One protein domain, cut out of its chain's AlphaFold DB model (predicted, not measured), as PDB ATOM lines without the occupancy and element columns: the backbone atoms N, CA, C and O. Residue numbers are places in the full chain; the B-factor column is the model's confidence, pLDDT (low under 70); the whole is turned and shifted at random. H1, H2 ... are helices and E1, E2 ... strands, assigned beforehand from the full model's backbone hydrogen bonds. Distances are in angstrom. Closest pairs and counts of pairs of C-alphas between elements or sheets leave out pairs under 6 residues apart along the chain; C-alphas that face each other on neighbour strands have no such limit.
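What this domain is: This is residues 175 to 295 of the 295 residues of the protein "Alpha/beta hydrolase" of Phyllobacterium sp. 628 (UniProt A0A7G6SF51). A small three-stranded sheet, E1, E2 and E5, forms the middle of the domain, with the long helix H2 packed over one face and H4 over the other, and the hairpin of E3 and E4 reaches beyond one end of this sheet. Short H1 packs on H2. The printed part has 121 residues, with four named helices and five named strands in the order H1 E1 H2 E2 H3 H4 E3 E4 E5; the larger sheet is mixed, in the order E1 E2 E5, and E3 and E4 form an antiparallel sheet of two. The class is mixed, helices and strands; the whole is compact, with a radius of gyration of the C-alphas of 14.7 A, and only just elongated, spanning 48 by 32 by 20 A.

How they stand to each other: Start at H1, residues 176 to 179, which touches residues 205 to 213 of H2, residues 199 to 217; their closest C-alphas, Leu 179 and Ala 209, are 5.9 A apart. Next look at E1, residues 186 to 191, parallel to E2, residues 221 to 226, at 19 degrees; N 188 and O 222 are within hydrogen-bond range at 2.8 A. E1, H2 and E2 form a strand-helix-strand unit, two parallel neighbour strands with a helix between, and its crossover is right-handed. H2 runs along the strands at a height over the sheet of 9.1 A. Three layers, helices on both faces of a sheet, arise with H4, residues 250 to 263, on the opposite face at a height of 10.1 A. H3, residues 245 to 248, only grazes this sheet. Find the hairpin of E3, residues 270 to 276, and E4, residues 279 to 285, with N 272 and O 283 at 2.9 A. The closest C-alphas of E2 and E3, Tyr 226 and Ser 271, are 5.7 A apart. Last, E5, residues 291 to 294, is antiparallel to E2 at 164 degrees, with N 292 and O 223 at 2.9 A. Every O i to N i+4 pair is within hydrogen-bond range in H4, and 14 of 15 in H2; H1 and H3 are too short for such a pair.

Where its parts are: Find C-alpha 176, where H1 begins, at (9.657, 23.879, 16.487). H2 runs 25.6 A from C-alpha 199 at (8.205, 8.381, 15.210), and H4 runs 19.7 A. E1 and E2 each measure 16.9 A, E3 19.4 A and E4 19.8 A. E5 ends with C-alpha 294 at (20.857, 15.063, 25.338).

The domain as a whole: The two C-alphas farthest apart, Ile 216 and Ala 278, are 48.9 A apart. The printed part has no cut; its long link is E2 to H3, residues 227 to 244. Only residue 295, the chain's last, has pLDDT under 70.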
ATOM      1  N   ASN A 175       5.803  25.537  17.188       87.12
ATOM      2  CA  ASN A 175       6.762  25.741  18.275       87.12
ATOM      3  C   ASN A 175       8.153  25.160  17.986       87.12
ATOM      4  O   ASN A 175       9.022  25.273  18.849       87.12
ATOM      5  N   THR A 176       8.406  24.594  16.804       83.25
ATOM      6  CA  THR A 176       9.657  23.879  16.487       83.25
ATOM      7  C   THR A 176      10.892  24.745  16.728       83.25
ATOM      8  O   THR A 176      11.831  24.326  17.405       83.25
ATOM      9  N   SER A 177      10.875  25.993  16.246       89.00
ATOM     10  CA  SER A 177      11.996  26.925  16.446       89.00
ATOM     11  C   SER A 177      12.159  27.323  17.916       89.00
ATOM     12  O   SER A 177      13.271  27.343  18.431       89.00
ATOM     13  N   ARG A 178      11.046  27.573  18.618       92.38
ATOM     14  CA  ARG A 178      11.047  27.979  20.034       92.38
ATOM     15  C   ARG A 178      11.506  26.858  20.961       92.38
ATOM     16  O   ARG A 178      12.142  27.127  21.973       92.38
ATOM     17  N   LEU A 179      11.190  25.608  20.632       92.19
ATOM     18  CA  LEU A 179      11.601  24.443  21.412       92.19
ATOM     19  C   LEU A 179      13.130  24.298  21.445       92.19
ATOM     20  O   LEU A 179      13.684  23.913  22.471       92.19
ATOM     21  N   ALA A 180      13.816  24.673  20.362       92.44
ATOM     22  CA  ALA A 180      15.277  24.680  20.299       92.44
ATOM     23  C   ALA A 180      15.936  25.765  21.177       92.44
ATOM     24  O   ALA A 180      17.145  25.718  21.390       92.44
ATOM     25  N   GLU A 181      15.157  26.713  21.704       94.38
ATOM     26  CA  GLU A 181      15.602  27.787  22.606       94.38
ATOM     27  C   GLU A 181      15.258  27.498  24.079       94.38
ATOM     28  O   GLU A 181      15.379  28.374  24.940       94.38
ATOM     29  N   LEU A 182      14.767  26.293  24.395       94.19
ATOM     30  CA  LEU A 182      14.350  25.953  25.750       94.19
ATOM     31  C   LEU A 182      15.548  26.018  26.711       94.19
ATOM     32  O   LEU A 182      16.483  25.233  26.611       94.19
ATOM     33  N   GLY A 183      15.500  26.957  27.658       94.50
ATOM     34  CA  GLY A 183      16.586  27.244  28.603       94.50
ATOM     35  C   GLY A 183      16.421  26.628  29.996       94.50
ATOM     36  O   GLY A 183      17.126  27.027  30.922       94.50
ATOM     37  N   VAL A 184      15.488  25.690  30.171       93.81
ATOM     38  CA  VAL A 184      15.228  24.999  31.448       93.81
ATOM     39  C   VAL A 184      15.361  23.483  31.293       93.81
ATOM     40  O   VAL A 184      15.074  22.979  30.208       93.81
ATOM     41  N   PRO A 185      15.779  22.746  32.342       94.12
ATOM     42  CA  PRO A 185      15.763  21.288  32.320       94.12
ATOM     43  C   PRO A 185      14.393  20.744  31.916       94.12
ATOM     44  O   PRO A 185      13.378  21.187  32.457       94.12
ATOM     45  N   ALA A 186      14.365  19.761  31.017       95.75
ATOM     46  CA  ALA A 186      13.118  19.153  30.564       95.75
ATOM     47  C   ALA A 186      13.197  17.626  30.522       95.75
ATOM     48  O   ALA A 186      14.209  17.046  30.119       95.75
ATOM     49  N   LEU A 187      12.089  16.995  30.906       96.88
ATOM     50  CA  LEU A 187      11.808  15.583  30.687       96.88
ATOM     51  C   LEU A 187      10.644  15.475  29.701       96.88
ATOM     52  O   LEU A 187       9.568  16.009  29.961       96.88
ATOM     53  N   VAL A 188      10.855  14.753  28.605       96.81
ATOM     54  CA  VAL A 188       9.799  14.294  27.699       96.81
ATOM     55  C   VAL A 188       9.568  12.809  27.931       96.81
ATOM     56  O   VAL A 188      10.519  12.026  27.959       96.81
ATOM     57  N   ILE A 189       8.304  12.434  28.098       97.31
ATOM     58  CA  ILE A 189       7.842  11.047  28.172       97.31
ATOM     59  C   ILE A 189       7.004  10.741  26.934       97.31
ATOM     60  O   ILE A 189       6.281  11.615  26.462       97.31
ATOM     61  N   TRP A 190       7.131   9.532  26.390       97.31
ATOM     62  CA  TRP A 190       6.493   9.182  25.121       97.31
ATOM     63  C   TRP A 190       6.184   7.685  25.018       97.31
ATOM     64  O   TRP A 190       7.040   6.877  25.372       97.31
ATOM     65  N   GLY A 191       5.006   7.298  24.518       97.38
ATOM     66  CA  GLY A 191       4.620   5.892  24.328       97.38
ATOM     67  C   GLY A 191       5.057   5.301  22.984       97.38
ATOM     68  O   GLY A 191       4.970   5.943  21.939       97.38
ATOM     69  N   SER A 192       5.528   4.055  22.978       96.00
ATOM     70  CA  SER A 192       6.040   3.382  21.777       96.00
ATOM     71  C   SER A 192       4.970   3.130  20.710       96.00
ATOM     72  O   SER A 192       5.313   2.974  19.534       96.00
ATOM     73  N   GLN A 193       3.693   3.121  21.104       96.06
ATOM     74  CA  GLN A 193       2.534   3.015  20.216       96.06
ATOM     75  C   GLN A 193       1.713   4.310  20.155       96.06
ATOM     76  O   GLN A 193       0.497   4.247  19.984       96.06
ATOM     77  N   ASP A 194       2.344   5.485  20.286       95.81
ATOM     78  CA  ASP A 194       1.665   6.748  19.969       95.81
ATOM     79  C   ASP A 194       1.174   6.723  18.509       95.81
ATOM     80  O   ASP A 194       1.961   6.674  17.559       95.81
ATOM     81  N   SER A 195      -0.148   6.686  18.355       92.81
ATOM     82  CA  SER A 195      -0.861   6.595  17.081       92.81
ATOM     83  C   SER A 195      -1.228   7.958  16.492       92.81
ATOM     84  O   SER A 195      -1.741   8.017  15.372       92.81
ATOM     85  N   ILE A 196      -0.971   9.042  17.230       91.94
ATOM     86  CA  ILE A 196      -1.303  10.416  16.847       91.94
ATOM     87  C   ILE A 196      -0.059  11.140  16.337       91.94
ATOM     88  O   ILE A 196      -0.114  11.776  15.285       91.94
ATOM     89  N   PHE A 197       1.055  11.020  17.061       91.19
ATOM     90  CA  PHE A 197       2.334  11.630  16.706       91.19
ATOM     91  C   PHE A 197       3.372  10.547  16.428       91.19
ATOM     92  O   PHE A 197       3.803   9.789  17.307       91.19
ATOM     93  N   TYR A 198       3.779  10.466  15.167       88.75
ATOM     94  CA  TYR A 198       4.575   9.351  14.683       88.75
ATOM     95  C   TYR A 198       6.044   9.490  15.069       88.75
ATOM     96  O   TYR A 198       6.545  10.556  15.429       88.75
ATOM     97  N   HIS A 199       6.770   8.377  14.958       87.69
ATOM     98  CA  HIS A 199       8.205   8.381  15.210       87.69
ATOM     99  C   HIS A 199       8.944   9.415  14.346       87.69
ATOM    100  O   HIS A 199       9.777  10.161  14.850       87.69
ATOM    101  N   ASP A 200       8.595   9.493  13.064       89.25
ATOM    102  CA  ASP A 200       9.101  10.494  12.131       89.25
ATOM    103  C   ASP A 200       7.903  11.181  11.452       89.25
ATOM    104  O   ASP A 200       7.006  10.469  10.988       89.25
ATOM    105  N   PRO A 201       7.848  12.525  11.391       91.31
ATOM    106  CA  PRO A 201       8.873  13.483  11.822       91.31
ATOM    107  C   PRO A 201       8.763  13.953  13.283       91.31
ATOM    108  O   PRO A 201       9.610  14.730  13.728       91.31
ATOM    109  N   ASP A 202       7.731  13.551  14.027       91.62
ATOM    110  CA  ASP A 202       7.376  14.237  15.276       91.62
ATOM    111  C   ASP A 202       8.366  13.939  16.410       91.62
ATOM    112  O   ASP A 202       8.987  14.852  16.963       91.62
ATOM    113  N   GLN A 203       8.577  12.658  16.736       92.50
ATOM    114  CA  GLN A 203       9.493  12.286  17.821       92.50
ATOM    115  C   GLN A 203      10.940  12.650  17.484       92.50
ATOM    116  O   GLN A 203      11.643  13.258  18.298       92.50
ATOM    117  N   THR A 204      11.393  12.298  16.279       93.06
ATOM    118  CA  THR A 204      12.742  12.620  15.793       93.06
ATOM    119  C   THR A 204      12.991  14.129  15.794       93.06
ATOM    120  O   THR A 204      14.038  14.569  16.281       93.06
ATOM    121  N   GLY A 205      12.015  14.924  15.343       93.31
ATOM    122  CA  GLY A 205      12.073  16.384  15.326       93.31
ATOM    123  C   GLY A 205      12.159  17.004  16.722       93.31
ATOM    124  O   GLY A 205      13.017  17.860  16.960       93.31
ATOM    125  N   ILE A 206      11.344  16.540  17.678       93.88
ATOM    126  CA  ILE A 206      11.390  17.014  19.074       93.88
ATOM    127  C   ILE A 206      12.735  16.665  19.719       93.88
ATOM    128  O   ILE A 206      13.357  17.526  20.345       93.88
ATOM    129  N   ILE A 207      13.226  15.435  19.536       94.00
ATOM    130  CA  ILE A 207      14.538  15.013  20.049       94.00
ATOM    131  C   ILE A 207      15.651  15.896  19.471       94.00
ATOM    132  O   ILE A 207      16.564  16.292  20.201       94.00
ATOM    133  N   GLU A 208      15.601  16.225  18.178       94.38
ATOM    134  CA  GLU A 208      16.587  17.107  17.550       94.38
ATOM    135  C   GLU A 208      16.513  18.541  18.095       94.38
ATOM    136  O   GLU A 208      17.553  19.126  18.416       94.38
ATOM    137  N   ALA A 209      15.311  19.102  18.240       94.19
ATOM    138  CA  ALA A 209      15.116  20.436  18.806       94.19
ATOM    139  C   ALA A 209      15.643  20.516  20.248       94.19
ATOM    140  O   ALA A 209      16.423  21.411  20.576       94.19
ATOM    141  N   LEU A 210      15.315  19.530  21.084       94.00
ATOM    142  CA  LEU A 210      15.821  19.445  22.455       94.00
ATOM    143  C   LEU A 210      17.337  19.245  22.507       94.00
ATOM    144  O   LEU A 210      17.986  19.776  23.405       94.00
ATOM    145  N   ARG A 211      17.927  18.533  21.538       94.19
ATOM    146  CA  ARG A 211      19.387  18.395  21.439       94.19
ATOM    147  C   ARG A 211      20.050  19.745  21.189       94.19
ATOM    148  O   ARG A 211      21.056  20.053  21.820       94.19
ATOM    149  N   LYS A 212      19.478  20.559  20.297       94.12
ATOM    150  CA  LYS A 212      19.959  21.927  20.040       94.12
ATOM    151  C   LYS A 212      19.877  22.774  21.312       94.12
ATOM    152  O   LYS A 212      20.873  23.397  21.676       94.12
ATOM    153  N   ALA A 213      18.744  22.727  22.011       94.00
ATOM    154  CA  ALA A 213      18.540  23.454  23.263       94.00
ATOM    155  C   ALA A 213      19.545  23.037  24.354       94.00
ATOM    156  O   ALA A 213      20.204  23.895  24.950       94.00
ATOM    157  N   ALA A 214      19.725  21.727  24.561       93.75
ATOM    158  CA  ALA A 214      20.684  21.167  25.515       93.75
ATOM    159  C   ALA A 214      22.107  21.676  25.245       93.75
ATOM    160  O   ALA A 214      22.756  22.203  26.148       93.75
ATOM    161  N   THR A 215      22.540  21.657  23.981       92.31
ATOM    162  CA  THR A 215      23.882  22.104  23.586       92.31
ATOM    163  C   THR A 215      24.080  23.614  23.756       92.31
ATOM    164  O   THR A 215      25.140  24.046  24.216       92.31
ATOM    165  N   ILE A 216      23.079  24.434  23.408       93.12
ATOM    166  CA  ILE A 216      23.148  25.901  23.545       93.12
ATOM    167  C   ILE A 216      23.254  26.299  25.019       93.12
ATOM    168  O   ILE A 216      24.097  27.121  25.387       93.12
ATOM    169  N   HIS A 217      22.406  25.715  25.862       93.31
ATOM    170  CA  HIS A 217      22.247  26.146  27.248       93.31
ATOM    171  C   HIS A 217      23.069  25.328  28.249       93.31
ATOM    172  O   HIS A 217      23.226  25.761  29.390       93.31
ATOM    173  N   LYS A 218      23.638  24.191  27.831       91.00
ATOM    174  CA  LYS A 218      24.351  23.225  28.684       91.00
ATOM    175  C   LYS A 218      23.487  22.748  29.854       91.00
ATOM    176  O   LYS A 218      23.938  22.699  30.999       91.00
ATOM    177  N   ILE A 219      22.229  22.436  29.556       88.44
ATOM    178  CA  ILE A 219      21.222  21.979  30.518       88.44
ATOM    179  C   ILE A 219      20.722  20.583  30.142       88.44
ATOM    180  O   ILE A 219      20.652  20.263  28.955       88.44
ATOM    181  N   PRO A 220      20.355  19.747  31.126       87.44
ATOM    182  CA  PRO A 220      19.881  18.403  30.842       87.44
ATOM    183  C   PRO A 220      18.514  18.441  30.150       87.44
ATOM    184  O   PRO A 220      17.534  18.913  30.727       87.44
ATOM    185  N   MET A 221      18.453  17.878  28.944       94.69
ATOM    186  CA  MET A 221      17.201  17.512  28.279       94.69
ATOM    187  C   MET A 221      17.135  15.994  28.180       94.69
ATOM    188  O   MET A 221      18.088  15.346  27.732       94.69
ATOM    189  N   ILE A 222      16.030  15.412  28.632       96.12
ATOM    190  CA  ILE A 222      15.883  13.964  28.728       96.12
ATOM    191  C   ILE A 222      14.617  13.534  28.016       96.12
ATOM    192  O   ILE A 222      13.552  14.103  28.221       96.12
ATOM    193  N   TRP A 223      14.742  12.487  27.216       96.88
ATOM    194  CA  TRP A 223      13.622  11.765  26.635       96.88
ATOM    195  C   TRP A 223      13.548  10.374  27.253       96.88
ATOM    196  O   TRP A 223      14.579   9.700  27.342       96.88
ATOM    197  N   LYS A 224      12.356   9.920  27.635       97.69
ATOM    198  CA  LYS A 224      12.103   8.548  28.078       97.69
ATOM    199  C   LYS A 224      10.936   7.943  27.304       97.69
ATOM    200  O   LYS A 224       9.843   8.501  27.281       97.69
ATOM    201  N   GLN A 225      11.170   6.772  26.724       97.31
ATOM    202  CA  GLN A 225      10.120   5.982  26.092       97.31
ATOM    203  C   GLN A 225       9.445   5.046  27.103       97.31
ATOM    204  O   GLN A 225      10.112   4.439  27.947       97.31
ATOM    205  N   TYR A 226       8.135   4.904  26.959       98.19
ATOM    206  CA  TYR A 226       7.277   3.911  27.586       98.19
ATOM    207  C   TYR A 226       6.844   2.885  26.539       98.19
ATOM    208  O   TYR A 226       6.593   3.246  25.393       98.19
ATOM    209  N   GLY A 227       6.764   1.614  26.921       97.12
ATOM    210  CA  GLY A 227       6.514   0.520  25.988       97.12
ATOM    211  C   GLY A 227       7.718   0.157  25.113       97.12
ATOM    212  O   GLY A 227       8.714   0.889  25.011       97.12
ATOM    213  N   ILE A 228       7.645  -1.025  24.505       95.88
ATOM    214  CA  ILE A 228       8.690  -1.567  23.622       95.88
ATOM    215  C   ILE A 228       8.158  -2.000  22.263       95.88
ATOM    216  O   ILE A 228       8.929  -2.031  21.301       95.88
ATOM    217  N   ASP A 229       6.874  -2.349  22.173       95.56
ATOM    218  CA  ASP A 229       6.303  -2.758  20.898       95.56
ATOM    219  C   ASP A 229       6.107  -1.503  20.032       95.56
ATOM    220  O   ASP A 229       5.544  -0.513  20.511       95.56
ATOM    221  N   PRO A 230       6.570  -1.497  18.771       94.44
ATOM    222  CA  PRO A 230       6.354  -0.363  17.881       94.44
ATOM    223  C   PRO A 230       4.867  -0.222  17.540       94.44
ATOM    224  O   PRO A 230       4.110  -1.193  17.654       94.44
ATOM    225  N   LEU A 231       4.469   0.959  17.055       94.31
ATOM    226  CA  LEU A 231       3.132   1.165  16.501       94.31
ATOM    227  C   LEU A 231       2.837   0.100  15.413       94.31
ATOM    228  O   LEU A 231       3.596  -0.013  14.441       94.31
ATOM    229  N   PRO A 232       1.770  -0.705  15.561       93.75
ATOM    230  CA  PRO A 232       1.383  -1.718  14.591       93.75
ATOM    231  C   PRO A 232       1.012  -1.123  13.228       93.75
ATOM    232  O   PRO A 232       0.681   0.051  13.087       93.75
ATOM    233  N   LYS A 233       0.984  -1.976  12.195       93.50
ATOM    234  CA  LYS A 233       0.604  -1.571  10.825       93.50
ATOM    235  C   LYS A 233      -0.830  -1.053  10.699       93.50
ATOM    236  O   LYS A 233      -1.136  -0.408   9.702       93.50
ATOM    237  N   SER A 234      -1.701  -1.378  11.652       93.81
ATOM    238  CA  SER A 234      -3.054  -0.823  11.725       93.81
ATOM    239  C   SER A 234      -3.049   0.688  11.961       93.81
ATOM    240  O   SER A 234      -4.028   1.348  11.626       93.81
ATOM    241  N   GLY A 235      -1.956   1.229  12.513       90.69
ATOM    242  CA  GLY A 235      -1.857   2.615  12.952       90.69
ATOM    243  C   GLY A 235      -2.551   2.884  14.287       90.69
ATOM    244  O   GLY A 235      -2.615   4.038  14.690       90.69
ATOM    245  N   ALA A 236      -3.058   1.854  14.970       91.44
ATOM    246  CA  ALA A 236      -3.710   1.969  16.272       91.44
ATOM    247  C   ALA A 236      -2.825   1.398  17.386       91.44
ATOM    248  O   ALA A 236      -2.029   0.491  17.154       91.44
ATOM    249  N   GLN A 237      -3.000   1.899  18.607       94.69
ATOM    250  CA  GLN A 237      -2.455   1.267  19.806       94.69
ATOM    251  C   GLN A 237      -3.163  -0.076  20.037       94.69
ATOM    252  O   GLN A 237      -4.391  -0.147  19.989       94.69
ATOM    253  N   GLU A 238      -2.403  -1.142  20.284       94.50
ATOM    254  CA  GLU A 238      -2.964  -2.497  20.416       94.50
ATOM    255  C   GLU A 238      -2.329  -3.323  21.532       94.50
ATOM    256  O   GLU A 238      -3.027  -4.092  22.193       94.50
ATOM    257  N   THR A 239      -1.012  -3.219  21.724       95.12
ATOM    258  CA  THR A 239      -0.269  -4.165  22.575       95.12
ATOM    259  C   THR A 239       0.580  -3.510  23.649       95.12
ATOM    260  O   THR A 239       1.033  -4.212  24.553       95.12
ATOM    261  N   ASP A 240       0.784  -2.195  23.583       97.06
ATOM    262  CA  ASP A 240       1.636  -1.478  24.526       97.06
ATOM    263  C   ASP A 240       1.127  -0.049  24.796       97.06
ATOM    264  O   ASP A 240       0.037   0.335  24.370       97.06
ATOM    265  N   ILE A 241       1.910   0.716  25.556       97.56
ATOM    266  CA  ILE A 241       1.619   2.095  25.956       97.56
ATOM    267  C   ILE A 241       1.621   3.018  24.735       97.56
ATOM    268  O   ILE A 241       2.545   2.984  23.909       97.56
ATOM    269  N   GLY A 242       0.583   3.844  24.645       95.88
ATOM    270  CA  GLY A 242       0.304   4.690  23.497       95.88
ATOM    271  C   GLY A 242       0.403   6.175  23.803       95.88
ATOM    272  O   GLY A 242       1.328   6.642  24.470       95.88
ATOM    273  N   HIS A 243      -0.535   6.927  23.237       95.62
ATOM    274  CA  HIS A 243      -0.491   8.383  23.212       95.62
ATOM    275  C   HIS A 243      -0.631   9.004  24.614       95.62
ATOM    276  O   HIS A 243       0.136   9.892  24.988       95.62
ATOM    277  N   ASN A 244      -1.569   8.508  25.423       95.25
ATOM    278  CA  ASN A 244      -1.870   9.068  26.739       95.25
ATOM    279  C   ASN A 244      -1.099   8.343  27.848       95.25
ATOM    280  O   ASN A 244      -1.679   7.689  28.710       95.25
ATOM    281  N   VAL A 245       0.228   8.496  27.880       96.94
ATOM    282  CA  VAL A 245       1.111   7.790  28.837       96.94
ATOM    283  C   VAL A 245       0.666   7.957  30.303       96.94
ATOM    284  O   VAL A 245       0.796   7.034  31.108       96.94
ATOM    285  N   GLN A 246       0.117   9.122  30.663       95.62
ATOM    286  CA  GLN A 246      -0.413   9.412  32.000       95.62
ATOM    287  C   GLN A 246      -1.739   8.705  32.322       95.62
ATOM    288  O   GLN A 246      -2.056   8.552  33.501       95.62
ATOM    289  N   TRP A 247      -2.505   8.282  31.313       96.25
ATOM    290  CA  TRP A 247      -3.668   7.407  31.488       96.25
ATOM    291  C   TRP A 247      -3.230   5.951  31.629       96.25
ATOM    292  O   TRP A 247      -3.737   5.241  32.497       96.25
ATOM    293  N   ASP A 248      -2.256   5.542  30.815       96.81
ATOM    294  CA  ASP A 248      -1.783   4.160  30.724       96.81
ATOM    295  C   ASP A 248      -1.012   3.729  31.968       96.81
ATOM    296  O   ASP A 248      -1.260   2.667  32.538       96.81
ATOM    297  N   ALA A 249      -0.056   4.551  32.398       97.50
ATOM    298  CA  ALA A 249       0.894   4.217  33.454       97.50
ATOM    299  C   ALA A 249       1.037   5.355  34.486       97.50
ATOM    300  O   ALA A 249       2.151   5.837  34.721       97.50
ATOM    301  N   PRO A 250      -0.066   5.804  35.126       97.12
ATOM    302  CA  PRO A 250      -0.083   6.996  35.981       97.12
ATOM    303  C   PRO A 250       0.935   6.935  37.124       97.12
ATOM    304  O   PRO A 250       1.594   7.934  37.420       97.12
ATOM    305  N   ASP A 251       1.113   5.764  37.739       97.56
ATOM    306  CA  ASP A 251       2.045   5.585  38.854       97.56
ATOM    307  C   ASP A 251       3.506   5.694  38.413       97.56
ATOM    308  O   ASP A 251       4.344   6.275  39.107       97.56
ATOM    309  N   GLN A 252       3.822   5.147  37.241       98.19
ATOM    310  CA  GLN A 252       5.168   5.180  36.675       98.19
ATOM    311  C   GLN A 252       5.509   6.595  36.195       98.19
ATOM    312  O   GLN A 252       6.607   7.086  36.474       98.19
ATOM    313  N   VAL A 253       4.543   7.289  35.582       98.31
ATOM    314  CA  VAL A 253       4.668   8.705  35.212       98.31
ATOM    315  C   VAL A 253       4.914   9.567  36.449       98.31
ATOM    316  O   VAL A 253       5.848  10.371  36.461       98.31
ATOM    317  N   ALA A 254       4.148   9.363  37.526       98.12
ATOM    318  CA  ALA A 254       4.366  10.052  38.796       98.12
ATOM    319  C   ALA A 254       5.777   9.791  39.357       98.12
ATOM    320  O   ALA A 254       6.475  10.728  39.754       98.12
ATOM    321  N   ALA A 255       6.239   8.536  39.340       98.12
ATOM    322  CA  ALA A 255       7.577   8.172  39.805       98.12
ATOM    323  C   ALA A 255       8.695   8.846  38.987       98.12
ATOM    324  O   ALA A 255       9.687   9.311  39.558       98.12
ATOM    325  N   ASP A 256       8.535   8.942  37.667       98.31
ATOM    326  CA  ASP A 256       9.499   9.615  36.795       98.31
ATOM    327  C   ASP A 256       9.536  11.124  37.007       98.31
ATOM    328  O   ASP A 256      10.632  11.686  37.083       98.31
ATOM    329  N   ILE A 257       8.376  11.769  37.169       97.69
ATOM    330  CA  ILE A 257       8.286  13.195  37.509       97.69
ATOM    331  C   ILE A 257       9.010  13.461  38.836       97.69
ATOM    332  O   ILE A 257       9.841  14.367  38.909       97.69
ATOM    333  N   LEU A 258       8.775  12.646  39.869       97.50
ATOM    334  CA  LEU A 258       9.444  12.797  41.171       97.50
ATOM    335  C   LEU A 258      10.948  12.595  41.079       97.50
ATOM    336  O   LEU A 258      11.720  13.379  41.637       97.50
ATOM    337  N   SER A 259      11.376  11.545  40.381       97.44
ATOM    338  CA  SER A 259      12.795  11.290  40.155       97.44
ATOM    339  C   SER A 259      13.436  12.469  39.426       97.44
ATOM    340  O   SER A 259      14.515  12.918  39.818       97.44
ATOM    341  N   PHE A 260      12.760  13.021  38.417       96.81
ATOM    342  CA  PHE A 260      13.259  14.154  37.652       96.81
ATOM    343  C   PHE A 260      13.364  15.421  38.497       96.81
ATOM    344  O   PHE A 260      14.419  16.051  38.501       96.81
ATOM    345  N   ILE A 261      12.341  15.747  39.291       94.62
ATOM    346  CA  ILE A 261      12.375  16.885  40.225       94.62
ATOM    347  C   ILE A 261      13.548  16.752  41.207       94.62
ATOM    348  O   ILE A 261      14.248  17.726  41.475       94.62
ATOM    349  N   ARG A 262      13.787  15.546  41.737       94.31
ATOM    350  CA  ARG A 262      14.800  15.306  42.780       94.31
ATOM    351  C   ARG A 262      16.224  15.181  42.244       94.31
ATOM    352  O   ARG A 262      17.170  15.530  42.943       94.31
ATOM    353  N   THR A 263      16.392  14.626  41.046       94.50
ATOM    354  CA  THR A 263      17.706  14.181  40.542       94.50
ATOM    355  C   THR A 263      18.068  14.743  39.172       94.50
ATOM    356  O   THR A 263      19.183  14.534  38.694       94.50
ATOM    357  N   GLY A 264      17.132  15.426  38.515       93.38
ATOM    358  CA  GLY A 264      17.254  15.839  37.123       93.38
ATOM    359  C   GLY A 264      17.148  14.685  36.126       93.38
ATOM    360  O   GLY A 264      17.490  14.895  34.970       93.38
ATOM    361  N   LYS A 265      16.731  13.474  36.538       95.56
ATOM    362  CA  LYS A 265      16.575  12.290  35.670       95.56
ATOM    363  C   LYS A 265      15.317  11.475  36.008       95.56
ATOM    364  O   LYS A 265      15.008  11.341  37.191       95.56
ATOM    365  N   PRO A 266      14.623  10.884  35.019       97.50
ATOM    366  CA  PRO A 266      13.562   9.914  35.281       97.50
ATOM    367  C   PRO A 266      14.149   8.620  35.864       97.50
ATOM    368  O   PRO A 266      15.368   8.410  35.863       97.50
ATOM    369  N   THR A 267      13.286   7.724  36.338       98.06
ATOM    370  CA  THR A 267      13.711   6.398  36.792       98.06
ATOM    371  C   THR A 267      14.232   5.570  35.606       98.06
ATOM    372  O   THR A 267      13.745   5.735  34.481       98.06
ATOM    373  N   PRO A 268      15.180   4.634  35.816       97.75
ATOM    374  CA  PRO A 268      15.650   3.740  34.753       97.75
ATOM    375  C   PRO A 268      14.626   2.653  34.381       97.75
ATOM    376  O   PRO A 268      14.882   1.868  33.466       97.75
ATOM    377  N   ALA A 269      13.509   2.582  35.108       98.06
ATOM    378  CA  ALA A 269      12.541   1.507  35.027       98.06
ATOM    379  C   ALA A 269      11.818   1.491  33.678       98.06
ATOM    380  O   ALA A 269      11.311   2.523  33.231       98.06
ATOM    381  N   LEU A 270      11.780   0.313  33.055       97.94
ATOM    382  CA  LEU A 270      11.042   0.059  31.824       97.94
ATOM    383  C   LEU A 270       9.607  -0.307  32.179       97.94
ATOM    384  O   LEU A 270       9.388  -1.317  32.843       97.94
ATOM    385  N   SER A 271       8.648   0.469  31.692       98.12
ATOM    386  CA  SER A 271       7.225   0.232  31.921       98.12
ATOM    387  C   SER A 271       6.521  -0.006  30.599       98.12
ATOM    388  O   SER A 271       6.755   0.722  29.635       98.12
ATOM    389  N   ARG A 272       5.690  -1.046  30.555       97.31
ATOM    390  CA  ARG A 272       4.945  -1.452  29.361       97.31
ATOM    391  C   ARG A 272       3.572  -1.997  29.722       97.31
ATOM    392  O   ARG A 272       3.401  -2.573  30.804       97.31
ATOM    393  N   ALA A 273       2.620  -1.855  28.812       97.19
ATOM    394  CA  ALA A 273       1.299  -2.436  28.981       97.19
ATOM    395  C   ALA A 273       1.312  -3.916  28.576       97.19
ATOM    396  O   ALA A 273       2.094  -4.368  27.740       97.19
ATOM    397  N   VAL A 274       0.446  -4.690  29.218       94.62
ATOM    398  CA  VAL A 274       0.074  -6.040  28.800       94.62
ATOM    399  C   VAL A 274      -1.435  -6.055  28.680       94.62
ATOM    400  O   VAL A 274      -2.139  -6.169  29.685       94.62
ATOM    401  N   ILE A 275      -1.895  -5.908  27.442       93.38
ATOM    402  CA  ILE A 275      -3.305  -5.803  27.081       93.38
ATOM    403  C   ILE A 275      -3.818  -7.203  26.739       93.38
ATOM    404  O   ILE A 275      -3.258  -7.908  25.897       93.38
ATOM    405  N   THR A 276      -4.873  -7.635  27.424       90.12
ATOM    406  CA  THR A 276      -5.509  -8.938  27.197       90.12
ATOM    407  C   THR A 276      -7.029  -8.792  27.174       90.12
ATOM    408  O   THR A 276      -7.553  -7.819  27.716       90.12
ATOM    409  N   PRO A 277      -7.782  -9.784  26.661       87.12
ATOM    410  CA  PRO A 277      -9.243  -9.777  26.777       87.12
ATOM    411  C   PRO A 277      -9.760  -9.736  28.226       87.12
ATOM    412  O   PRO A 277     -10.914  -9.389  28.447       87.12
ATOM    413  N   ALA A 278      -8.929 -10.114  29.207       86.94
ATOM    414  CA  ALA A 278      -9.269 -10.077  30.629       86.94
ATOM    415  C   ALA A 278      -8.990  -8.712  31.290       86.94
ATOM    416  O   ALA A 278      -9.329  -8.530  32.459       86.94
ATOM    417  N   GLY A 279      -8.374  -7.773  30.565       87.44
ATOM    418  CA  GLY A 279      -7.976  -6.455  31.050       87.44
ATOM    419  C   GLY A 279      -6.501  -6.150  30.791       87.44
ATOM    420  O   GLY A 279      -5.752  -6.988  30.269       87.44
ATOM    421  N   THR A 280      -6.100  -4.944  31.188       93.75
ATOM    422  CA  THR A 280      -4.733  -4.438  31.043       93.75
ATOM    423  C   THR A 280      -4.002  -4.439  32.382       93.75
ATOM    424  O   THR A 280      -4.576  -4.155  33.430       93.75
ATOM    425  N   THR A 281      -2.707  -4.758  32.346       95.06
ATOM    426  CA  THR A 281      -1.790  -4.564  33.477       95.06
ATOM    427  C   THR A 281      -0.528  -3.846  33.020       95.06
ATOM    428  O   THR A 281      -0.043  -4.103  31.919       95.06
ATOM    429  N   ILE A 282       0.041  -2.994  33.875       97.00
ATOM    430  CA  ILE A 282       1.343  -2.371  33.618       97.00
ATOM    431  C   ILE A 282       2.441  -3.214  34.257       97.00
ATOM    432  O   ILE A 282       2.477  -3.415  35.474       97.00
ATOM    433  N   LYS A 283       3.359  -3.713  33.430       96.88
ATOM    434  CA  LYS A 283       4.567  -4.402  33.889       96.88
ATOM    435  C   LYS A 283       5.717  -3.418  33.928       96.88
ATOM    436  O   LYS A 283       5.976  -2.734  32.943       96.88
ATOM    437  N   THR A 284       6.413  -3.382  35.061       97.38
ATOM    438  CA  THR A 284       7.584  -2.530  35.251       97.38
ATOM    439  C   THR A 284       8.796  -3.369  35.631       97.38
ATOM    440  O   THR A 284       8.781  -4.078  36.637       97.38
ATOM    441  N   GLU A 285       9.852  -3.278  34.831       97.12
ATOM    442  CA  GLU A 285      11.169  -3.828  35.136       97.12
ATOM    443  C   GLU A 285      12.037  -2.733  35.780       97.12
ATOM    444  O   GLU A 285      11.964  -1.578  35.355       97.12
ATOM    445  N   PRO A 286      12.882  -3.040  36.787       95.00
ATOM    446  CA  PRO A 286      13.633  -2.014  37.522       95.00
ATOM    447  C   PRO A 286      14.600  -1.176  36.672       95.00
ATOM    448  O   PRO A 286      15.014  -0.099  37.096       95.00
ATOM    449  N   ALA A 287      14.992  -1.677  35.502       94.62
ATOM    450  CA  ALA A 287      15.892  -1.021  34.565       94.62
ATOM    451  C   ALA A 287      15.547  -1.431  33.125       94.62
ATOM    452  O   ALA A 287      14.800  -2.383  32.921       94.62
ATOM    453  N   GLY A 288      16.140  -0.751  32.142       94.50
ATOM    454  CA  GLY A 288      16.011  -1.100  30.723       94.50
ATOM    455  C   GLY A 288      15.164  -0.132  29.903       94.50
ATOM    456  O   GLY A 288      14.953  -0.382  28.720       94.50
ATOM    457  N   ALA A 289      14.696   0.974  30.492       96.75
ATOM    458  CA  ALA A 289      14.006   2.008  29.731       96.75
ATOM    459  C   ALA A 289      14.918   2.619  28.664       96.75
ATOM    460  O   ALA A 289      16.090   2.920  28.918       96.75
ATOM    461  N   THR A 290      14.349   2.889  27.492       96.50
ATOM    462  CA  THR A 290      15.014   3.696  26.470       96.50
ATOM    463  C   THR A 290      15.013   5.151  26.927       96.50
ATOM    464  O   THR A 290      13.979   5.820  26.912       96.50
ATOM    465  N   ILE A 291      16.182   5.632  27.357       96.56
ATOM    466  CA  ILE A 291      16.394   7.001  27.831       96.56
ATOM    467  C   ILE A 291      17.470   7.667  26.976       96.56
ATOM    468  O   ILE A 291      18.597   7.178  26.886       96.56
ATOM    469  N   ILE A 292      17.144   8.820  26.399       94.25
ATOM    470  CA  ILE A 292      18.089   9.649  25.650       94.25
ATOM    471  C   ILE A 292      18.436  10.849  26.527       94.25
ATOM    472  O   ILE A 292      17.598  11.710  26.777       94.25
ATOM    473  N   SER A 293      19.679  10.896  27.011       91.44
ATOM    474  CA  SER A 293      20.241  12.088  27.656       91.44
ATOM    475  C   SER A 293      20.902  12.952  26.589       91.44
ATOM    476  O   SER A 293      21.862  12.515  25.951       91.44
ATOM    477  N   LEU A 294      20.369  14.148  26.364       85.31
ATOM    478  CA  LEU A 294      20.857  15.063  25.338       85.31
ATOM    479  C   LEU A 294      21.930  15.991  25.951       85.31
ATOM    480  O   LEU A 294      21.694  16.520  27.040       85.31
ATOM    481  N   PRO A 295      23.109  16.120  25.309       65.50
ATOM    482  CA  PRO A 295      24.273  16.827  25.849       65.50
ATOM    483  C   PRO A 295      24.223  18.352  25.695       65.50
ATOM    484  O   PRO A 295      23.630  18.845  24.704       65.50
TER     485      PRO A 295